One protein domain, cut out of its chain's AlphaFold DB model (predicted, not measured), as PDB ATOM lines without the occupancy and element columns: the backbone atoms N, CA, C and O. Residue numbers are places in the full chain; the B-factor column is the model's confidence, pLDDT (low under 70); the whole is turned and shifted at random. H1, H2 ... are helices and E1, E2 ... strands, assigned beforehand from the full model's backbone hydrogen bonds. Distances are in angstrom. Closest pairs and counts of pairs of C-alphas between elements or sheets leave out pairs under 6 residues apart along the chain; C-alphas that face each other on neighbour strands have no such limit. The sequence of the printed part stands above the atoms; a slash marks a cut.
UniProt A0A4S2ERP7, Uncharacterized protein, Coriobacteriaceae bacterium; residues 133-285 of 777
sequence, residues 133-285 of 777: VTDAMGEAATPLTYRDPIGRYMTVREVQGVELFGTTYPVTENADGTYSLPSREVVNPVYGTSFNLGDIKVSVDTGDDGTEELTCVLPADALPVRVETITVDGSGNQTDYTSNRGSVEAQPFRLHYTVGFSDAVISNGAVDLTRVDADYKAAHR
ATOM      1  N   VAL A 133      -1.073 -24.720 -20.683       43.78
ATOM      2  CA  VAL A 133      -0.295 -25.515 -21.655       43.78
ATOM      3  C   VAL A 133      -0.598 -25.089 -23.106       43.78
ATOM      4  O   VAL A 133       0.228 -25.278 -24.000       43.78
ATOM      5  N   THR A 134      -1.760 -24.470 -23.332       44.28
ATOM      6  CA  THR A 134      -2.319 -24.089 -24.638       44.28
ATOM      7  C   THR A 134      -2.493 -22.575 -24.791       44.28
ATOM      8  O   THR A 134      -2.587 -21.836 -23.811       44.28
ATOM      9  N   ASP A 135      -2.583 -22.117 -26.041       42.38
ATOM     10  CA  ASP A 135      -3.073 -20.786 -26.398       42.38
ATOM     11  C   ASP A 135      -4.189 -20.875 -27.458       42.38
ATOM     12  O   ASP A 135      -4.562 -21.956 -27.919       42.38
ATOM     13  N   ALA A 136      -4.737 -19.725 -27.857       41.56
ATOM     14  CA  ALA A 136      -5.795 -19.644 -28.863       41.56
ATOM     15  C   ALA A 136      -5.295 -19.704 -30.327       41.56
ATOM     16  O   ALA A 136      -6.086 -19.464 -31.240       41.56
ATOM     17  N   MET A 137      -4.006 -19.978 -30.577       42.88
ATOM     18  CA  MET A 137      -3.423 -20.044 -31.928       42.88
ATOM     19  C   MET A 137      -3.434 -21.463 -32.516       42.88
ATOM     20  O   MET A 137      -3.352 -21.615 -33.734       42.88
ATOM     21  N   GLY A 138      -3.648 -22.487 -31.682       44.34
ATOM     22  CA  GLY A 138      -4.081 -23.815 -32.133       44.34
ATOM     23  C   GLY A 138      -2.974 -24.806 -32.496       44.34
ATOM     24  O   GLY A 138      -3.267 -25.813 -33.141       44.34
ATOM     25  N   GLU A 139      -1.728 -24.573 -32.076       46.16
ATOM     26  CA  GLU A 139      -0.735 -25.652 -32.039       46.16
ATOM     27  C   GLU A 139      -1.055 -26.613 -30.883       46.16
ATOM     28  O   GLU A 139      -1.320 -26.201 -29.752       46.16
ATOM     29  N   ALA A 140      -1.089 -27.914 -31.181       47.06
ATOM     30  CA  ALA A 140      -1.493 -28.928 -30.214       47.06
ATOM     31  C   ALA A 140      -0.385 -29.168 -29.178       47.06
ATOM     32  O   ALA A 140       0.703 -29.632 -29.519       47.06
ATOM     33  N   ALA A 141      -0.690 -28.899 -27.907       57.12
ATOM     34  CA  ALA A 141       0.166 -29.286 -26.793       57.12
ATOM     35  C   ALA A 141       0.404 -30.806 -26.789       57.12
ATOM     36  O   ALA A 141      -0.513 -31.595 -27.037       57.12
ATOM     37  N   THR A 142       1.634 -31.223 -26.489       64.88
ATOM     38  CA  THR A 142       1.943 -32.654 -26.349       64.88
ATOM     39  C   THR A 142       1.276 -33.239 -25.096       64.88
ATOM     40  O   THR A 142       1.027 -32.505 -24.135       64.88
ATOM     41  N   PRO A 143       0.955 -34.547 -25.082       73.06
ATOM     42  CA  PRO A 143       0.368 -35.178 -23.909       73.06
ATOM     43  C   PRO A 143       1.352 -35.197 -22.733       73.06
ATOM     44  O   PRO A 143       2.543 -35.475 -22.899       73.06
ATOM     45  N   LEU A 144       0.832 -34.949 -21.534       79.25
ATOM     46  CA  LEU A 144       1.601 -35.007 -20.296       79.25
ATOM     47  C   LEU A 144       1.871 -36.471 -19.947       79.25
ATOM     48  O   LEU A 144       0.945 -37.270 -19.835       79.25
ATOM     49  N   THR A 145       3.143 -36.816 -19.778       77.69
ATOM     50  CA  THR A 145       3.605 -38.175 -19.499       77.69
ATOM     51  C   THR A 145       4.238 -38.235 -18.113       77.69
ATOM     52  O   THR A 145       5.350 -37.744 -17.902       77.69
ATOM     53  N   TYR A 146       3.513 -38.833 -17.172       80.00
ATOM     54  CA  TYR A 146       4.009 -39.255 -15.865       80.00
ATOM     55  C   TYR A 146       4.763 -40.583 -15.999       80.00
ATOM     56  O   TYR A 146       4.329 -41.465 -16.745       80.00
ATOM     57  N   ARG A 147       5.872 -40.726 -15.271       79.75
ATOM     58  CA  ARG A 147       6.639 -41.967 -15.112       79.75
ATOM     59  C   ARG A 147       6.983 -42.150 -13.639       79.75
ATOM     60  O   ARG A 147       7.567 -41.249 -13.041       79.75
ATOM     61  N   ASP A 148       6.666 -43.313 -13.086       81.31
ATOM     62  CA  ASP A 148       7.152 -43.779 -11.785       81.31
ATOM     63  C   ASP A 148       8.014 -45.028 -12.008       81.31
ATOM     64  O   ASP A 148       7.475 -46.129 -12.168       81.31
ATOM     65  N   PRO A 149       9.348 -44.886 -12.080       81.44
ATOM     66  CA  PRO A 149      10.243 -46.029 -12.032       81.44
ATOM     67  C   PRO A 149      10.048 -46.729 -10.685       81.44
ATOM     68  O   PRO A 149      10.122 -46.102  -9.631       81.44
ATOM     69  N   ILE A 150       9.790 -48.029 -10.705       82.31
ATOM     70  CA  ILE A 150       9.416 -48.827  -9.536       82.31
ATOM     71  C   ILE A 150      10.676 -49.295  -8.791       82.31
ATOM     72  O   ILE A 150      11.751 -49.477  -9.371       82.31
ATOM     73  N   GLY A 151      10.566 -49.478  -7.473       78.56
ATOM     74  CA  GLY A 151      11.676 -49.917  -6.627       78.56
ATOM     75  C   GLY A 151      12.295 -51.237  -7.105       78.56
ATOM     76  O   GLY A 151      11.582 -52.149  -7.510       78.56
ATOM     77  N   ARG A 152      13.628 -51.369  -7.013       81.44
ATOM     78  CA  ARG A 152      14.431 -52.466  -7.616       81.44
ATOM     79  C   ARG A 152      13.922 -53.895  -7.353       81.44
ATOM     80  O   ARG A 152      14.175 -54.785  -8.156       81.44
ATOM     81  N   TYR A 153      13.244 -54.120  -6.229       79.56
ATOM     82  CA  TYR A 153      12.686 -55.422  -5.838       79.56
ATOM     83  C   TYR A 153      11.168 -55.388  -5.649       79.56
ATOM     84  O   TYR A 153      10.614 -56.208  -4.915       79.56
ATOM     85  N   MET A 154      10.503 -54.440  -6.302       81.06
ATOM     86  CA  MET A 154       9.069 -54.189  -6.241       81.06
ATOM     87  C   MET A 154       8.448 -54.272  -7.643       81.06
ATOM     88  O   MET A 154       9.153 -54.343  -8.642       81.06
ATOM     89  N   THR A 155       7.120 -54.331  -7.697       82.62
ATOM     90  CA  THR A 155       6.326 -54.535  -8.916       82.62
ATOM     91  C   THR A 155       4.895 -54.016  -8.732       82.62
ATOM     92  O   THR A 155       4.305 -54.099  -7.638       82.62
ATOM     93  N   VAL A 156       4.318 -53.496  -9.810       80.38
ATOM     94  CA  VAL A 156       2.912 -53.112  -9.925       80.38
ATOM     95  C   VAL A 156       2.079 -54.363 -10.199       80.38
ATOM     96  O   VAL A 156       1.774 -54.703 -11.335       80.38
ATOM     97  N   ARG A 157       1.632 -55.045  -9.136       79.81
ATOM     98  CA  ARG A 157       0.692 -56.179  -9.286       79.81
ATOM     99  C   ARG A 157      -0.701 -55.773  -9.791       79.81
ATOM    100  O   ARG A 157      -1.520 -56.657 -10.000       79.81
ATOM    101  N   GLU A 158      -1.011 -54.473  -9.848       79.38
ATOM    102  CA  GLU A 158      -2.356 -53.963 -10.133       79.38
ATOM    103  C   GLU A 158      -2.360 -52.441 -10.377       79.38
ATOM    104  O   GLU A 158      -1.954 -51.665  -9.503       79.38
ATOM    105  N   VAL A 159      -2.909 -52.019 -11.521       78.25
ATOM    106  CA  VAL A 159      -3.483 -50.678 -11.721       78.25
ATOM    107  C   VAL A 159      -5.005 -50.814 -11.660       78.25
ATOM    108  O   VAL A 159      -5.590 -51.670 -12.317       78.25
ATOM    109  N   GLN A 160      -5.649 -49.980 -10.853       77.75
ATOM    110  CA  GLN A 160      -7.061 -50.099 -10.484       77.75
ATOM    111  C   GLN A 160      -7.946 -49.135 -11.285       77.75
ATOM    112  O   GLN A 160      -9.069 -49.471 -11.663       77.75
ATOM    113  N   GLY A 161      -7.434 -47.939 -11.583       81.00
ATOM    114  CA  GLY A 161      -8.143 -46.936 -12.370       81.00
ATOM    115  C   GLY A 161      -7.422 -45.594 -12.419       81.00
ATOM    116  O   GLY A 161      -6.375 -45.410 -11.801       81.00
ATOM    117  N   VAL A 162      -8.022 -44.635 -13.121       78.31
ATOM    118  CA  VAL A 162      -7.671 -43.214 -12.989       78.31
ATOM    119  C   VAL A 162      -8.820 -42.462 -12.344       78.31
ATOM    120  O   VAL A 162      -9.984 -42.807 -12.538       78.31
ATOM    121  N   GLU A 163      -8.514 -41.399 -11.621       78.38
ATOM    122  CA  GLU A 163      -9.495 -40.455 -11.115       78.38
ATOM    123  C   GLU A 163      -9.365 -39.135 -11.867       78.38
ATOM    124  O   GLU A 163      -8.288 -38.541 -11.941       78.38
ATOM    125  N   LEU A 164     -10.480 -38.691 -12.443       75.31
ATOM    126  CA  LEU A 164     -10.583 -37.440 -13.180       75.31
ATOM    127  C   LEU A 164     -11.848 -36.710 -12.759       75.31
ATOM    128  O   LEU A 164     -12.941 -37.277 -12.795       75.31
ATOM    129  N   PHE A 165     -11.695 -35.443 -12.376       73.56
ATOM    130  CA  PHE A 165     -12.806 -34.556 -12.018       73.56
ATOM    131  C   PHE A 165     -13.728 -35.142 -10.923       73.56
ATOM    132  O   PHE A 165     -14.951 -35.035 -11.003       73.56
ATOM    133  N   GLY A 166     -13.142 -35.819  -9.927       69.81
ATOM    134  CA  GLY A 166     -13.874 -36.502  -8.852       69.81
ATOM    135  C   GLY A 166     -14.623 -37.773  -9.286       69.81
ATOM    136  O   GLY A 166     -15.526 -38.222  -8.585       69.81
ATOM    137  N   THR A 167     -14.298 -38.345 -10.451       79.06
ATOM    138  CA  THR A 167     -14.851 -39.622 -10.931       79.06
ATOM    139  C   THR A 167     -13.737 -40.643 -11.148       79.06
ATOM    140  O   THR A 167     -12.844 -40.432 -11.969       79.06
ATOM    141  N   THR A 168     -13.823 -41.782 -10.458       81.88
ATOM    142  CA  THR A 168     -12.928 -42.928 -10.664       81.88
ATOM    143  C   THR A 168     -13.385 -43.757 -11.865       81.88
ATOM    144  O   THR A 168     -14.518 -44.243 -11.915       81.88
ATOM    145  N   TYR A 169     -12.490 -43.950 -12.828       83.94
ATOM    146  CA  TYR A 169     -12.682 -44.757 -14.027       83.94
ATOM    147  C   TYR A 169     -11.783 -46.001 -13.958       83.94
ATOM    148  O   TYR A 169     -10.559 -45.853 -13.969       83.94
ATOM    149  N   PRO A 170     -12.347 -47.223 -13.895       85.69
ATOM    150  CA  PRO A 170     -11.546 -48.438 -13.841       85.69
ATOM    151  C   PRO A 170     -10.829 -48.691 -15.171       85.69
ATOM    152  O   PRO A 170     -11.371 -48.409 -16.245       85.69
ATOM    153  N   VAL A 171      -9.631 -49.264 -15.088       85.81
ATOM    154  CA  VAL A 171      -8.881 -49.765 -16.248       85.81
ATOM    155  C   VAL A 171      -9.161 -51.249 -16.495       85.81
ATOM    156  O   VAL A 171      -9.724 -51.953 -15.661       85.81
ATOM    157  N   THR A 172      -8.768 -51.741 -17.667       90.44
ATOM    158  CA  THR A 172      -8.657 -53.170 -17.980       90.44
ATOM    159  C   THR A 172      -7.229 -53.456 -18.422       90.44
ATOM    160  O   THR A 172      -6.765 -52.859 -19.391       90.44
ATOM    161  N   GLU A 173      -6.537 -54.347 -17.716       91.75
ATOM    162  CA  GLU A 173      -5.211 -54.836 -18.103       91.75
ATOM    163  C   GLU A 173      -5.286 -55.583 -19.447       91.75
ATOM    164  O   GLU A 173      -6.170 -56.419 -19.671       91.75
ATOM    165  N   ASN A 174      -4.366 -55.268 -20.353       90.06
ATOM    166  CA  ASN A 174      -4.200 -55.926 -21.642       90.06
ATOM    167  C   ASN A 174      -3.019 -56.912 -21.570       90.06
ATOM    168  O   ASN A 174      -2.087 -56.747 -20.788       90.06
ATOM    169  N   ALA A 175      -3.002 -57.919 -22.448       83.19
ATOM    170  CA  ALA A 175      -1.979 -58.976 -22.459       83.19
ATOM    171  C   ALA A 175      -0.557 -58.525 -22.886       83.19
ATOM    172  O   ALA A 175       0.305 -59.372 -23.115       83.19
ATOM    173  N   ASP A 176      -0.330 -57.219 -23.035       82.75
ATOM    174  CA  ASP A 176       0.938 -56.572 -23.389       82.75
ATOM    175  C   ASP A 176       1.473 -55.635 -22.283       82.75
ATOM    176  O   ASP A 176       2.418 -54.893 -22.529       82.75
ATOM    177  N   GLY A 177       0.886 -55.656 -21.076       78.44
ATOM    178  CA  GLY A 177       1.286 -54.795 -19.950       78.44
ATOM    179  C   GLY A 177       0.722 -53.369 -20.009       78.44
ATOM    180  O   GLY A 177       0.949 -52.565 -19.101       78.44
ATOM    181  N   THR A 178      -0.045 -53.038 -21.053       90.31
ATOM    182  CA  THR A 178      -0.802 -51.783 -21.121       90.31
ATOM    183  C   THR A 178      -2.166 -51.917 -20.443       90.31
ATOM    184  O   THR A 178      -2.711 -53.010 -20.297       90.31
ATOM    185  N   TYR A 179      -2.762 -50.792 -20.061       91.06
ATOM    186  CA  TYR A 179      -4.043 -50.721 -19.368       91.06
ATOM    187  C   TYR A 179      -5.011 -49.832 -20.155       91.06
ATOM    188  O   TYR A 179      -4.791 -48.633 -20.342       91.06
ATOM    189  N   SER A 180      -6.099 -50.433 -20.635       90.56
ATOM    190  CA  SER A 180      -7.142 -49.773 -21.424       90.56
ATOM    191  C   SER A 180      -8.178 -49.094 -20.531       90.56
ATOM    192  O   SER A 180      -8.819 -49.752 -19.711       90.56
ATOM    193  N   LEU A 181      -8.428 -47.802 -20.752       91.88
ATOM    194  CA  LEU A 181      -9.619 -47.119 -20.242       91.88
ATOM    195  C   LEU A 181     -10.804 -47.315 -21.210       91.88
ATOM    196  O   LEU A 181     -10.597 -47.446 -22.423       91.88
ATOM    197  N   PRO A 182     -12.062 -47.320 -20.728       87.88
ATOM    198  CA  PRO A 182     -13.223 -47.483 -21.596       87.88
ATOM    199  C   PRO A 182     -13.373 -46.283 -22.539       87.88
ATOM    200  O   PRO A 182     -13.498 -45.144 -22.090       87.88
ATOM    201  N   SER A 183     -13.413 -46.538 -23.851       91.94
ATOM    202  CA  SER A 183     -13.568 -45.473 -24.846       91.94
ATOM    203  C   SER A 183     -14.933 -44.793 -24.706       91.94
ATOM    204  O   SER A 183     -15.984 -45.393 -24.944       91.94
ATOM    205  N   ARG A 184     -14.901 -43.538 -24.258       89.25
ATOM    206  CA  ARG A 184     -16.058 -42.738 -23.858       89.25
ATOM    207  C   ARG A 184     -15.696 -41.263 -23.966       89.25
ATOM    208  O   ARG A 184     -14.640 -40.858 -23.495       89.25
ATOM    209  N   GLU A 185     -16.598 -40.462 -24.515       93.25
ATOM    210  CA  GLU A 185     -16.473 -39.005 -24.485       93.25
ATOM    211  C   GLU A 185     -16.681 -38.474 -23.054       93.25
ATOM    212  O   GLU A 185     -17.659 -38.823 -22.379       93.25
ATOM    213  N   VAL A 186     -15.742 -37.650 -22.591       88.44
ATOM    214  CA  VAL A 186     -15.764 -36.959 -21.296       88.44
ATOM    215  C   VAL A 186     -15.527 -35.474 -21.553       88.44
ATOM    216  O   VAL A 186     -14.621 -35.106 -22.295       88.44
ATOM    217  N   VAL A 187     -16.354 -34.627 -20.940       85.56
ATOM    218  CA  VAL A 187     -16.190 -33.170 -20.980       85.56
ATOM    219  C   VAL A 187     -15.312 -32.758 -19.806       85.56
ATOM    220  O   VAL A 187     -15.646 -33.069 -18.662       85.56
ATOM    221  N   ASN A 188     -14.219 -32.047 -20.069       81.06
ATOM    222  CA  ASN A 188     -13.428 -31.394 -19.033       81.06
ATOM    223  C   ASN A 188     -14.278 -30.259 -18.421       81.06
ATOM    224  O   ASN A 188     -14.596 -29.301 -19.129       81.06
ATOM    225  N   PRO A 189     -14.679 -30.319 -17.136       74.31
ATOM    226  CA  PRO A 189     -15.587 -29.334 -16.543       74.31
ATOM    227  C   PRO A 189     -14.940 -27.955 -16.372       74.31
ATOM    228  O   PRO A 189     -15.648 -26.962 -16.224       74.31
ATOM    229  N   VAL A 190     -13.606 -27.888 -16.390       70.31
ATOM    230  CA  VAL A 190     -12.829 -26.659 -16.224       70.31
ATOM    231  C   VAL A 190     -12.778 -25.873 -17.541       70.31
ATOM    232  O   VAL A 190     -12.780 -24.640 -17.517       70.31
ATOM    233  N   TYR A 191     -12.762 -26.580 -18.680       69.50
ATOM    234  CA  TYR A 191     -12.535 -26.030 -20.029       69.50
ATOM    235  C   TYR A 191     -13.755 -26.098 -20.964       69.50
ATOM    236  O   TYR A 191     -13.848 -25.326 -21.915       69.50
ATOM    237  N   GLY A 192     -14.686 -27.021 -20.727       73.69
ATOM    238  CA  GLY A 192     -15.814 -27.308 -21.617       73.69
ATOM    239  C   GLY A 192     -15.452 -28.087 -22.891       73.69
ATOM    240  O   GLY A 192     -16.349 -28.367 -23.686       73.69
ATOM    241  N   THR A 193     -14.182 -28.454 -23.098       77.38
ATOM    242  CA  THR A 193     -13.746 -29.310 -24.213       77.38
ATOM    243  C   THR A 193     -14.063 -30.787 -23.946       77.38
ATOM    244  O   THR A 193     -14.082 -31.236 -22.798       77.38
ATOM    245  N   SER A 194     -14.328 -31.546 -25.014       82.88
ATOM    246  CA  SER A 194     -14.526 -33.001 -24.969       82.88
ATOM    247  C   SER A 194     -13.250 -33.737 -25.373       82.88
ATOM    248  O   SER A 194     -12.657 -33.408 -26.398       82.88
ATOM    249  N   PHE A 195     -12.904 -34.806 -24.657       86.25
ATOM    250  CA  PHE A 195     -11.866 -35.767 -25.048       86.25
ATOM    251  C   PHE A 195     -12.378 -37.209 -24.931       86.25
ATOM    252  O   PHE A 195     -13.401 -37.470 -24.289       86.25
ATOM    253  N   ASN A 196     -11.686 -38.170 -25.549       91.06
ATOM    254  CA  ASN A 196     -11.983 -39.583 -25.339       91.06
ATOM    255  C   ASN A 196     -11.173 -40.099 -24.145       91.06
ATOM    256  O   ASN A 196      -9.947 -40.081 -24.157       91.06
ATOM    257  N   LEU A 197     -11.854 -40.611 -23.123       91.00
ATOM    258  CA  LEU A 197     -11.228 -41.217 -21.947       91.00
ATOM    259  C   LEU A 197     -10.266 -42.359 -22.323       91.00
ATOM    260  O   LEU A 197      -9.255 -42.560 -21.659       91.00
ATOM    261  N   GLY A 198     -10.550 -43.068 -23.421       91.25
ATOM    262  CA  GLY A 198      -9.686 -44.118 -23.960       91.25
ATOM    263  C   GLY A 198      -8.385 -43.620 -24.600       91.25
ATOM    264  O   GLY A 198      -7.563 -44.458 -24.964       91.25
ATOM    265  N   ASP A 199      -8.177 -42.306 -24.756       89.88
ATOM    266  CA  ASP A 199      -6.917 -41.730 -25.253       89.88
ATOM    267  C   ASP A 199      -5.859 -41.593 -24.149       89.88
ATOM    268  O   ASP A 199      -4.669 -41.559 -24.458       89.88
ATOM    269  N   ILE A 200      -6.271 -41.617 -22.875       89.88
ATOM    270  CA  ILE A 200      -5.355 -41.823 -21.748       89.88
ATOM    271  C   ILE A 200      -4.749 -43.219 -21.879       89.88
ATOM    272  O   ILE A 200      -5.467 -44.194 -22.127       89.88
ATOM    273  N   LYS A 201      -3.430 -43.321 -21.707       90.81
ATOM    274  CA  LYS A 201      -2.705 -44.597 -21.695       90.81
ATOM    275  C   LYS A 201      -2.044 -44.787 -20.344       90.81
ATOM    276  O   LYS A 201      -1.486 -43.842 -19.797       90.81
ATOM    277  N   VAL A 202      -2.076 -46.012 -19.839       92.25
ATOM    278  CA  VAL A 202      -1.230 -46.451 -18.730       92.25
ATOM    279  C   VAL A 202      -0.511 -47.722 -19.178       92.25
ATOM    280  O   VAL A 202      -1.115 -48.553 -19.856       92.25
ATOM    281  N   SER A 203       0.765 -47.870 -18.837       94.44
ATOM    282  CA  SER A 203       1.554 -49.087 -19.060       94.44
ATOM    283  C   SER A 203       2.459 -49.360 -17.869       94.44
ATOM    284  O   SER A 203       2.866 -48.433 -17.171       94.44
ATOM    285  N   VAL A 204       2.755 -50.637 -17.636       93.62
ATOM    286  CA  VAL A 204       3.851 -51.065 -16.765       93.62
ATOM    287  C   VAL A 204       4.873 -51.747 -17.660       93.62
ATOM    288  O   VAL A 204       4.637 -52.840 -18.171       93.62
ATOM    289  N   ASP A 205       5.990 -51.067 -17.885       92.81
ATOM    290  CA  ASP A 205       7.051 -51.507 -18.781       92.81
ATOM    291  C   ASP A 205       8.166 -52.172 -17.954       92.81
ATOM    292  O   ASP A 205       8.819 -51.521 -17.138       92.81
ATOM    293  N   THR A 206       8.378 -53.483 -18.125       90.62
ATOM    294  CA  THR A 206       9.429 -54.240 -17.414       90.62
ATOM    295  C   THR A 206      10.746 -54.228 -18.198       90.62
ATOM    296  O   THR A 206      10.786 -54.635 -19.359       90.62
ATOM    297  N   GLY A 207      11.836 -53.800 -17.559       86.31
ATOM    298  CA  GLY A 207      13.184 -53.790 -18.129       86.31
ATOM    299  C   GLY A 207      13.894 -55.150 -18.094       86.31
ATOM    300  O   GLY A 207      13.509 -56.061 -17.359       86.31
ATOM    301  N   ASP A 208      14.991 -55.270 -18.851       85.50
ATOM    302  CA  ASP A 208      15.817 -56.492 -18.947       85.50
ATOM    303  C   ASP A 208      16.399 -56.969 -17.595       85.50
ATOM    304  O   ASP A 208      16.779 -58.134 -17.460       85.50
ATOM    305  N   ASP A 209      16.492 -56.085 -16.594       80.25
ATOM    306  CA  ASP A 209      16.966 -56.395 -15.238       80.25
ATOM    307  C   ASP A 209      15.843 -56.788 -14.257       80.25
ATOM    308  O   ASP A 209      16.121 -57.101 -13.098       80.25
ATOM    309  N   GLY A 210      14.589 -56.814 -14.720       83.38
ATOM    310  CA  GLY A 210      13.410 -57.126 -13.913       83.38
ATOM    311  C   GLY A 210      12.883 -55.964 -13.067       83.38
ATOM    312  O   GLY A 210      12.006 -56.194 -12.236       83.38
ATOM    313  N   THR A 211      13.395 -54.742 -13.257       88.12
ATOM    314  CA  THR A 211      12.746 -53.526 -12.739       88.12
ATOM    315  C   THR A 211      11.574 -53.110 -13.630       88.12
ATOM    316  O   THR A 211      11.490 -53.515 -14.788       88.12
ATOM    317  N   GLU A 212      10.642 -52.324 -13.095       89.56
ATOM    318  CA  GLU A 212       9.455 -51.847 -13.814       89.56
ATOM    319  C   GLU A 212       9.419 -50.315 -13.851       89.56
ATOM    320  O   GLU A 212       9.947 -49.656 -12.958       89.56
ATOM    321  N   GLU A 213       8.751 -49.743 -14.848       90.06
ATOM    322  CA  GLU A 213       8.354 -48.336 -14.870       90.06
ATOM    323  C   GLU A 213       6.858 -48.225 -15.176       90.06
ATOM    324  O   GLU A 213       6.377 -48.718 -16.197       90.06
ATOM    325  N   LEU A 214       6.111 -47.563 -14.290       87.62
ATOM    326  CA  LEU A 214       4.711 -47.229 -14.518       87.62
ATOM    327  C   LEU A 214       4.632 -45.916 -15.299       87.62
ATOM    328  O   LEU A 214       4.921 -44.847 -14.761       87.62
ATOM    329  N   THR A 215       4.193 -45.978 -16.552       88.94
ATOM    330  CA  THR A 215       3.954 -44.793 -17.385       88.94
ATOM    331  C   THR A 215       2.464 -44.456 -17.412       88.94
ATOM    332  O   THR A 215       1.627 -45.338 -17.596       88.94
ATOM    333  N   CYS A 216       2.111 -43.172 -17.314       86.88
ATOM    334  CA  CYS A 216       0.770 -42.676 -17.623       86.88
ATOM    335  C   CYS A 216       0.824 -41.453 -18.546       86.88
ATOM    336  O   CYS A 216       1.468 -40.455 -18.236       86.88
ATOM    337  N   VAL A 217       0.126 -41.534 -19.678       86.44
ATOM    338  CA  VAL A 217       0.052 -40.502 -20.718       86.44
ATOM    339  C   VAL A 217      -1.353 -39.903 -20.730       86.44
ATOM    340  O   VAL A 217      -2.324 -40.607 -21.018       86.44
ATOM    341  N   LEU A 218      -1.460 -38.605 -20.448       85.12
ATOM    342  CA  LEU A 218      -2.701 -37.832 -20.449       85.12
ATOM    343  C   LEU A 218      -2.747 -36.911 -21.683       85.12
ATOM    344  O   LEU A 218      -1.818 -36.121 -21.873       85.12
ATOM    345  N   PRO A 219      -3.814 -36.927 -22.505       81.38
ATOM    346  CA  PRO A 219      -3.997 -35.921 -23.548       81.38
ATOM    347  C   PRO A 219      -4.224 -34.538 -22.919       81.38
ATOM    348  O   PRO A 219      -4.806 -34.434 -21.840       81.38
ATOM    349  N   ALA A 220      -3.800 -33.468 -23.601       74.00
ATOM    350  CA  ALA A 220      -3.848 -32.106 -23.058       74.00
ATOM    351  C   ALA A 220      -5.263 -31.664 -22.621       74.00
ATOM    352  O   ALA A 220      -5.415 -31.025 -21.583       74.00
ATOM    353  N   ASP A 221      -6.307 -32.071 -23.352       77.31
ATOM    354  CA  ASP A 221      -7.712 -31.801 -23.009       77.31
ATOM    355  C   ASP A 221      -8.193 -32.468 -21.706       77.31
ATOM    356  O   ASP A 221      -9.169 -32.012 -21.110       77.31
ATOM    357  N   ALA A 222      -7.518 -33.520 -21.232       78.06
ATOM    358  CA  ALA A 222      -7.838 -34.179 -19.963       78.06
ATOM    359  C   ALA A 222      -7.213 -33.484 -18.741       78.06
ATOM    360  O   ALA A 222      -7.515 -33.865 -17.610       78.06
ATOM    361  N   LEU A 223      -6.337 -32.491 -18.935       76.00
ATOM    362  CA  LEU A 223      -5.602 -31.872 -17.834       76.00
ATOM    363  C   LEU A 223      -6.510 -30.952 -16.988       76.00
ATOM    364  O   LEU A 223      -7.148 -30.048 -17.533       76.00
ATOM    365  N   PRO A 224      -6.543 -31.112 -15.649       69.12
ATOM    366  CA  PRO A 224      -7.342 -30.281 -14.746       69.12
ATOM    367  C   PRO A 224      -6.631 -28.961 -14.384       69.12
ATOM    368  O   PRO A 224      -6.550 -28.576 -13.220       69.12
ATOM    369  N   VAL A 225      -6.087 -28.257 -15.378       67.38
ATOM    370  CA  VAL A 225      -5.505 -26.912 -15.209       67.38
ATOM    371  C   VAL A 225      -6.591 -25.831 -15.303       67.38
ATOM    372  O   VAL A 225      -7.691 -26.087 -15.781       67.38
ATOM    373  N   ARG A 226      -6.329 -24.612 -14.812       66.88
ATOM    374  CA  ARG A 226      -7.314 -23.503 -14.798       66.88
ATOM    375  C   ARG A 226      -7.281 -22.688 -16.102       66.88
ATOM    376  O   ARG A 226      -6.366 -22.858 -16.905       66.88
ATOM    377  N   VAL A 227      -8.285 -21.830 -16.331       65.44
ATOM    378  CA  VAL A 227      -8.309 -20.871 -17.456       65.44
ATOM    379  C   VAL A 227      -8.370 -19.445 -16.932       65.44
ATOM    380  O   VAL A 227      -9.228 -19.100 -16.120       65.44
ATOM    381  N   GLU A 228      -7.517 -18.606 -17.505       65.94
ATOM    382  CA  GLU A 228      -7.593 -17.152 -17.442       65.94
ATOM    383  C   GLU A 228      -7.781 -16.661 -18.898       65.94
ATOM    384  O   GLU A 228      -6.840 -16.686 -19.688       65.94
ATOM    385  N   THR A 229      -9.003 -16.290 -19.304       66.12
ATOM    386  CA  THR A 229      -9.320 -15.872 -20.687       66.12
ATOM    387  C   THR A 229      -9.348 -14.353 -20.794       66.12
ATOM    388  O   THR A 229     -10.152 -13.700 -20.131       66.12
ATOM    389  N   ILE A 230      -8.524 -13.787 -21.676       61.97
ATOM    390  CA  ILE A 230      -8.453 -12.346 -21.956       61.97
ATOM    391  C   ILE A 230      -8.924 -12.104 -23.395       61.97
ATOM    392  O   ILE A 230      -8.322 -12.610 -24.340       61.97
ATOM    393  N   THR A 231      -9.979 -11.307 -23.578       66.75
ATOM    394  CA  THR A 231     -10.429 -10.850 -24.905       66.75
ATOM    395  C   THR A 231      -9.873  -9.457 -25.173       66.75
ATOM    396  O   THR A 231     -10.021  -8.578 -24.322       66.75
ATOM    397  N   VAL A 232      -9.276  -9.234 -26.347       64.81
ATOM    398  CA  VAL A 232      -8.711  -7.934 -26.755       64.81
ATOM    399  C   VAL A 232      -9.375  -7.364 -28.011       64.81
ATOM    400  O   VAL A 232      -9.882  -8.104 -28.856       64.81
ATOM    401  N   ASP A 233      -9.349  -6.038 -28.150       73.50
ATOM    402  CA  ASP A 233      -9.722  -5.335 -29.376       73.50
ATOM    403  C   ASP A 233      -8.621  -5.409 -30.455       73.50
ATOM    404  O   ASP A 233      -7.497  -5.859 -30.226       73.50
ATOM    405  N   GLY A 234      -8.925  -4.903 -31.654       58.22
ATOM    406  CA  GLY A 234      -7.966  -4.804 -32.764       58.22
ATOM    407  C   GLY A 234      -6.814  -3.804 -32.556       58.22
ATOM    408  O   GLY A 234      -6.078  -3.540 -33.502       58.22
ATOM    409  N   SER A 235      -6.680  -3.216 -31.364       64.75
ATOM    410  CA  SER A 235      -5.546  -2.396 -30.916       64.75
ATOM    411  C   SER A 235      -4.782  -3.037 -29.741       64.75
ATOM    412  O   SER A 235      -3.831  -2.438 -29.246       64.75
ATOM    413  N   GLY A 236      -5.168  -4.243 -29.303       54.06
ATOM    414  CA  GLY A 236      -4.548  -4.973 -28.195       54.06
ATOM    415  C   GLY A 236      -5.038  -4.582 -26.795       54.06
ATOM    416  O   GLY A 236      -4.487  -5.073 -25.813       54.06
ATOM    417  N   ASN A 237      -6.060  -3.728 -26.664       57.66
ATOM    418  CA  ASN A 237      -6.640  -3.399 -25.358       57.66
ATOM    419  C   ASN A 237      -7.614  -4.497 -24.926       57.66
ATOM    420  O   ASN A 237      -8.447  -4.916 -25.727       57.66
ATOM    421  N   GLN A 238      -7.589  -4.908 -23.658       59.72
ATOM    422  CA  GLN A 238      -8.596  -5.835 -23.138       59.72
ATOM    423  C   GLN A 238     -10.005  -5.228 -23.201       59.72
ATOM    424  O   GLN A 238     -10.247  -4.138 -22.680       59.72
ATOM    425  N   THR A 239     -10.941  -5.979 -23.777       73.19
ATOM    426  CA  THR A 239     -12.380  -5.687 -23.772       73.19
ATOM    427  C   THR A 239     -13.150  -6.536 -22.765       73.19
ATOM    428  O   THR A 239     -14.192  -6.091 -22.294       73.19
ATOM    429  N   ASP A 240     -12.655  -7.733 -22.435       69.38
ATOM    430  CA  ASP A 240     -13.261  -8.637 -21.448       69.38
ATOM    431  C   ASP A 240     -12.201  -9.550 -20.802       69.38
ATOM    432  O   ASP A 240     -11.174  -9.842 -21.419       69.38
ATOM    433  N   TYR A 241     -12.445 -10.005 -19.573       67.19
ATOM    434  CA  TYR A 241     -11.626 -10.995 -18.866       67.19
ATOM    435  C   TYR A 241     -12.524 -11.929 -18.062       67.19
ATOM    436  O   TYR A 241     -13.302 -11.486 -17.217       67.19
ATOM    437  N   THR A 242     -12.378 -13.230 -18.303       65.75
ATOM    438  CA  THR A 242     -13.097 -14.275 -17.575       65.75
ATOM    439  C   THR A 242     -12.114 -15.284 -16.997       65.75
ATOM    440  O   THR A 242     -11.290 -15.865 -17.702       65.75
ATOM    441  N   SER A 243     -12.212 -15.486 -15.687       66.00
ATOM    442  CA  SER A 243     -11.478 -16.507 -14.945       66.00
ATOM    443  C   SER A 243     -12.444 -17.596 -14.505       66.00
ATOM    444  O   SER A 243     -13.569 -17.281 -14.115       66.00
ATOM    445  N   ASN A 244     -12.003 -18.855 -14.496       62.28
ATOM    446  CA  ASN A 244     -12.736 -19.928 -13.812       62.28
ATOM    447  C   ASN A 244     -12.278 -20.153 -12.355       62.28
ATOM    448  O   ASN A 244     -12.794 -21.037 -11.664       62.28
ATOM    449  N   ARG A 245     -11.347 -19.321 -11.855       58.78
ATOM    450  CA  ARG A 245     -10.844 -19.320 -10.473       58.78
ATOM    451  C   ARG A 245     -11.991 -19.137  -9.471       58.78
ATOM    452  O   ARG A 245     -12.484 -18.033  -9.267       58.78
ATOM    453  N   GLY A 246     -12.381 -20.231  -8.816       53.59
ATOM    454  CA  GLY A 246     -13.436 -20.247  -7.795       53.59
ATOM    455  C   GLY A 246     -14.861 -20.452  -8.325       53.59
ATOM    456  O   GLY A 246     -15.784 -20.519  -7.520       53.59
ATOM    457  N   SER A 247     -15.058 -20.591  -9.643       57.00
ATOM    458  CA  SER A 247     -16.354 -20.981 -10.231       57.00
ATOM    459  C   SER A 247     -16.412 -22.453 -10.646       57.00
ATOM    460  O   SER A 247     -17.501 -23.010 -10.751       57.00
ATOM    461  N   VAL A 248     -15.254 -23.081 -10.887       62.84
ATOM    462  CA  VAL A 248     -15.109 -24.528 -11.090       62.84
ATOM    463  C   VAL A 248     -13.957 -25.027 -10.222       62.84
ATOM    464  O   VAL A 248     -12.901 -24.396 -10.153       62.84
ATOM    465  N   GLU A 249     -14.156 -26.161  -9.556       61.09
ATOM    466  CA  GLU A 249     -13.115 -26.808  -8.765       61.09
ATOM    467  C   GLU A 249     -12.241 -27.701  -9.660       61.09
ATOM    468  O   GLU A 249     -12.703 -28.678 -10.250       61.09
ATOM    469  N   ALA A 250     -10.963 -27.347  -9.766       60.25
ATOM    470  CA  ALA A 250      -9.963 -28.131 -10.478       60.25
ATOM    471  C   ALA A 250      -9.450 -29.266  -9.574       60.25
ATOM    472  O   ALA A 250      -8.475 -29.094  -8.841       60.25
ATOM    473  N   GLN A 251     -10.145 -30.405  -9.600       63.72
ATOM    474  CA  GLN A 251      -9.731 -31.623  -8.895       63.72
ATOM    475  C   GLN A 251      -8.486 -32.239  -9.562       63.72
ATOM    476  O   GLN A 251      -8.470 -32.353 -10.791       63.72
ATOM    477  N   PRO A 252      -7.452 -32.645  -8.799       62.25
ATOM    478  CA  PRO A 252      -6.235 -33.215  -9.365       62.25
ATOM    479  C   PRO A 252      -6.513 -34.556 -10.051       62.25
ATOM    480  O   PRO A 252      -7.389 -35.316  -9.642       62.25
ATOM    481  N   PHE A 253      -5.720 -34.871 -11.074       71.12
ATOM    482  CA  PHE A 253      -5.648 -36.229 -11.604       71.12
ATOM    483  C   PHE A 253      -5.025 -37.156 -10.555       71.12
ATOM    484  O   PHE A 253      -4.013 -36.797  -9.949       71.12
ATOM    485  N   ARG A 254      -5.580 -38.360 -10.381       71.94
ATOM    486  CA  ARG A 254      -4.943 -39.429  -9.596       71.94
ATOM    487  C   ARG A 254      -4.837 -40.699 -10.437       71.94
ATOM    488  O   ARG A 254      -5.790 -41.076 -11.116       71.94
ATOM    489  N   LEU A 255      -3.700 -41.384 -10.360       72.56
ATOM    490  CA  LEU A 255      -3.537 -42.742 -10.874       72.56
ATOM    491  C   LEU A 255      -3.615 -43.700  -9.686       72.56
ATOM    492  O   LEU A 255      -2.785 -43.624  -8.784       72.56
ATOM    493  N   HIS A 256      -4.607 -44.586  -9.677       74.56
ATOM    494  CA  HIS A 256      -4.798 -45.553  -8.600       74.56
ATOM    495  C   HIS A 256      -4.133 -46.868  -8.991       74.56
ATOM    496  O   HIS A 256      -4.641 -47.613  -9.830       74.56
ATOM    497  N   TYR A 257      -2.972 -47.125  -8.402       76.12
ATOM    498  CA  TYR A 257      -2.167 -48.330  -8.574       76.12
ATOM    499  C   TYR A 257      -1.577 -48.741  -7.232       76.12
ATOM    500  O   TYR A 257      -1.589 -47.985  -6.260       76.12
ATOM    501  N   THR A 258      -1.055 -49.958  -7.167       73.75
ATOM    502  CA  THR A 258      -0.480 -50.495  -5.935       73.75
ATOM    503  C   THR A 258       0.823 -51.239  -6.215       73.75
ATOM    504  O   THR A 258       0.984 -51.914  -7.233       73.75
ATOM    505  N   VAL A 259       1.766 -51.168  -5.276       73.69
ATOM    506  CA  VAL A 259       3.121 -51.729  -5.415       73.69
ATOM    507  C   VAL A 259       3.388 -52.778  -4.325       73.69
ATOM    508  O   VAL A 259       2.702 -52.825  -3.305       73.69
ATOM    509  N   GLY A 260       4.279 -53.732  -4.579       74.62
ATOM    510  CA  GLY A 260       4.657 -54.784  -3.628       74.62
ATOM    511  C   GLY A 260       5.846 -55.594  -4.136       74.62
ATOM    512  O   GLY A 260       6.248 -55.415  -5.276       74.62
ATOM    513  N   PHE A 261       6.402 -56.480  -3.309       78.19
ATOM    514  CA  PHE A 261       7.605 -57.256  -3.642       78.19
ATOM    515  C   PHE A 261       7.513 -58.006  -4.977       78.19
ATOM    516  O   PHE A 261       6.493 -58.635  -5.267       78.19
ATOM    517  N   SER A 262       8.605 -57.990  -5.744       81.75
ATOM    518  CA  SER A 262       8.810 -58.794  -6.954       81.75
ATOM    519  C   SER A 262       8.963 -60.273  -6.608       81.75
ATOM    520  O   SER A 262       9.611 -60.629  -5.622       81.75
ATOM    521  N   ASP A 263       8.405 -61.159  -7.435       83.88
ATOM    522  CA  ASP A 263       8.501 -62.610  -7.221       83.88
ATOM    523  C   ASP A 263       9.950 -63.124  -7.263       83.88
ATOM    524  O   ASP A 263      10.251 -64.162  -6.673       83.88
ATOM    525  N   ALA A 264      10.876 -62.359  -7.857       83.12
ATOM    526  CA  ALA A 264      12.311 -62.627  -7.791       83.12
ATOM    527  C   ALA A 264      12.818 -62.759  -6.339       83.12
ATOM    528  O   ALA A 264      13.591 -63.674  -6.035       83.12
ATOM    529  N   VAL A 265      12.333 -61.909  -5.423       77.69
ATOM    530  CA  VAL A 265      12.722 -61.913  -4.000       77.69
ATOM    531  C   VAL A 265      11.772 -62.706  -3.101       77.69
ATOM    532  O   VAL A 265      12.013 -62.774  -1.899       77.69
ATOM    533  N   ILE A 266      10.728 -63.348  -3.637       79.75
ATOM    534  CA  ILE A 266       9.800 -64.164  -2.840       79.75
ATOM    535  C   ILE A 266      10.206 -65.646  -2.835       79.75
ATOM    536  O   ILE A 266      10.431 -66.282  -3.868       79.75
ATOM    537  N   SER A 267      10.272 -66.227  -1.638       69.62
ATOM    538  CA  SER A 267      10.551 -67.643  -1.385       69.62
ATOM    539  C   SER A 267       9.584 -68.163  -0.329       69.62
ATOM    540  O   SER A 267       9.456 -67.567   0.736       69.62
ATOM    541  N   ASN A 268       8.886 -69.267  -0.610       73.81
ATOM    542  CA  ASN A 268       7.928 -69.890   0.317       73.81
ATOM    543  C   ASN A 268       6.883 -68.912   0.913       73.81
ATOM    544  O   ASN A 268       6.450 -69.085   2.048       73.81
ATOM    545  N   GLY A 269       6.491 -67.875   0.160       69.25
ATOM    546  CA  GLY A 269       5.530 -66.849   0.596       69.25
ATOM    547  C   GLY A 269       6.106 -65.702   1.440       69.25
ATOM    548  O   GLY A 269       5.342 -64.840   1.866       69.25
ATOM    549  N   ALA A 270       7.423 -65.658   1.663       59.59
ATOM    550  CA  ALA A 270       8.121 -64.609   2.410       59.59
ATOM    551  C   ALA A 270       9.245 -63.960   1.578       59.59
ATOM    552  O   ALA A 270       9.650 -64.492   0.545       59.59
ATOM    553  N   VAL A 271       9.760 -62.813   2.035       70.00
ATOM    554  CA  VAL A 271      10.900 -62.128   1.399       70.00
ATOM    555  C   VAL A 271      12.202 -62.854   1.735       70.00
ATOM    556  O   VAL A 271      12.563 -63.027   2.898       70.00
ATOM    557  N   ASP A 272      12.929 -63.257   0.701       77.81
ATOM    558  CA  ASP A 272      14.194 -63.975   0.775       77.81
ATOM    559  C   ASP A 272      15.363 -63.002   0.605       77.81
ATOM    560  O   ASP A 272      15.848 -62.744  -0.500       77.81
ATOM    561  N   LEU A 273      15.850 -62.471   1.730       78.00
ATOM    562  CA  LEU A 273      16.973 -61.529   1.760       78.00
ATOM    563  C   LEU A 273      18.294 -62.116   1.218       78.00
ATOM    564  O   LEU A 273      19.262 -61.366   1.068       78.00
ATOM    565  N   THR A 274      18.371 -63.414   0.889       83.31
ATOM    566  CA  THR A 274      19.523 -63.982   0.164       83.31
ATOM    567  C   THR A 274      19.516 -63.644  -1.331       83.31
ATOM    568  O   THR A 274      20.580 -63.634  -1.945       83.31
ATOM    569  N   ARG A 275      18.350 -63.291  -1.893       82.81
ATOM    570  CA  ARG A 275      18.144 -62.912  -3.308       82.81
ATOM    571  C   ARG A 275      18.211 -61.407  -3.571       82.81
ATOM    572  O   ARG A 275      18.090 -60.970  -4.709       82.81
ATOM    573  N   VAL A 276      18.376 -60.624  -2.512       82.88
ATOM    574  CA  VAL A 276      18.559 -59.169  -2.552       82.88
ATOM    575  C   VAL A 276      20.061 -58.889  -2.604       82.88
ATOM    576  O   VAL A 276      20.818 -59.491  -1.834       82.88
ATOM    577  N   ASP A 277      20.510 -57.991  -3.480       84.62
ATOM    578  CA  ASP A 277      21.934 -57.691  -3.661       84.62
ATOM    579  C   ASP A 277      22.571 -57.144  -2.376       84.62
ATOM    580  O   ASP A 277      21.932 -56.450  -1.578       84.62
ATOM    581  N   ALA A 278      23.854 -57.457  -2.164       81.94
ATOM    582  CA  ALA A 278      24.601 -56.991  -0.995       81.94
ATOM    583  C   ALA A 278      24.628 -55.455  -0.909       81.94
ATOM    584  O   ALA A 278      24.382 -54.903   0.161       81.94
ATOM    585  N   ASP A 279      24.841 -54.790  -2.045       83.19
ATOM    586  CA  ASP A 279      24.966 -53.334  -2.129       83.19
ATOM    587  C   ASP A 279      23.636 -52.629  -1.813       83.19
ATOM    588  O   ASP A 279      23.624 -51.641  -1.085       83.19
ATOM    589  N   TYR A 280      22.498 -53.186  -2.250       77.56
ATOM    590  CA  TYR A 280      21.168 -52.665  -1.897       77.56
ATOM    591  C   TYR A 280      20.902 -52.782  -0.388       77.56
ATOM    592  O   TYR A 280      20.479 -51.822   0.249       77.56
ATOM    593  N   LYS A 281      21.225 -53.935   0.215       78.81
ATOM    594  CA  LYS A 281      21.101 -54.144   1.671       78.81
ATOM    595  C   LYS A 281      22.056 -53.274   2.495       78.81
ATOM    596  O   LYS A 281      21.824 -53.107   3.689       78.81
ATOM    597  N   ALA A 282      23.127 -52.759   1.891       77.31
ATOM    598  CA  ALA A 282      24.028 -51.797   2.516       77.31
ATOM    599  C   ALA A 282      23.526 -50.349   2.367       77.31
ATOM    600  O   ALA A 282      23.665 -49.570   3.305       77.31
ATOM    601  N   ALA A 283      22.928 -50.001   1.222       68.25
ATOM    602  CA  ALA A 283      22.403 -48.664   0.935       68.25
ATOM    603  C   ALA A 283      21.071 -48.350   1.643       68.25
ATOM    604  O   ALA A 283      20.825 -47.201   1.996       68.25
ATOM    605  N   HIS A 284      20.223 -49.358   1.867       67.06
ATOM    606  CA  HIS A 284      18.869 -49.197   2.414       67.06
ATOM    607  C   HIS A 284      18.706 -49.930   3.752       67.06
ATOM    608  O   HIS A 284      17.795 -50.740   3.924       67.06
ATOM    609  N   ARG A 285      19.637 -49.705   4.689       70.19
ATOM    610  CA  ARG A 285      19.623 -50.335   6.016       70.19
ATOM    611  C   ARG A 285      19.112 -49.368   7.086       70.19
ATOM    612  O   ARG A 285      19.728 -48.328   7.302       70.19
TER     613      ARG A 285
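What this domain is: This is residues 133 to 285 of the 777 residues of an uncharacterized protein of Coriobacteriaceae bacterium (UniProt A0A4S2ERP7). The body is a sandwich of two sheets, E1 E8 E7 E4 over E3 E2 E11, with the hairpin E9 and E10 reaching far beyond one end and H1, after a long unnamed stretch, beyond the opposite end. The little hairpin E5 and E6 lies at the body's end nearer to E9. The printed part has 153 residues, with eleven named strands, E1 to E11, and then one named helix, H1; the four sheets are antiparallel. The class is mostly strand, though under half of the residues are in named elements. The whole is a loose rod, with a radius of gyration of the C-alphas of 21.3 A and spans of 73 by 34 by 28 A.

How they stand to each other: Start at E1, residues 144 to 149, an edge strand beside E8, residues 212 to 218; look for N 146 and O 216, 2.8 A apart. E8 forms a hairpin with E7, residues 201 to 206, where N 203 and O 215 are 2.9 A apart. E7 is also the antiparallel neighbour of the edge strand E4, residues 178 to 180, with N 179 and O 202 at 2.8 A. In the other sheet, E2, residues 154 to 164, bends by 66 degrees at residue 157. E2 forms a hairpin with E3, residues 167 to 170, where N 162 and O 169 are 2.9 A apart, and is also the neighbour of E11, residues 254 to 261, with N 163 and O 254 at 2.8 A. The two sheets form a sandwich, two sheets face to face, the parts that face each other 9.9 A centre to centre and the strands of the one at 14 degrees to those of the other; the closest C-alphas of E2 and E8 are those of Thr 155 and Glu 212, 6.4 A apart. Two hairpins follow: E5, residues 185 to 187, with E6, residues 194 to 196, where N 186 and O 195 are 2.9 A apart; and E9, residues 228 to 232, with E10, residues 238 to 243, where N 229 and O 242 are 2.8 A apart. H1, residues 278 to 283, is not on either sheet of the sandwich; each O i to N i+4 pair in it is within hydrogen-bond range.

Where its parts are: Find C-alpha 144 at (1.601, -35.007, -20.296), where E1 begins its 16.3 A. E2 is the longest strand, 26.7 A; E8 covers 19.7 A and E11 22.6 A. H1 ends at C-alpha 283, (22.403, -48.664, 0.935).

The domain as a whole: The C-alphas farthest apart, Ser 235 and Asn 268, are 75.6 A apart. The printed part has no cut, and E11 to H1 is the long link. Mean pLDDT of the printed part is 75.8; 44 residues are under 70, among them 133 to 142 and 240 to 252.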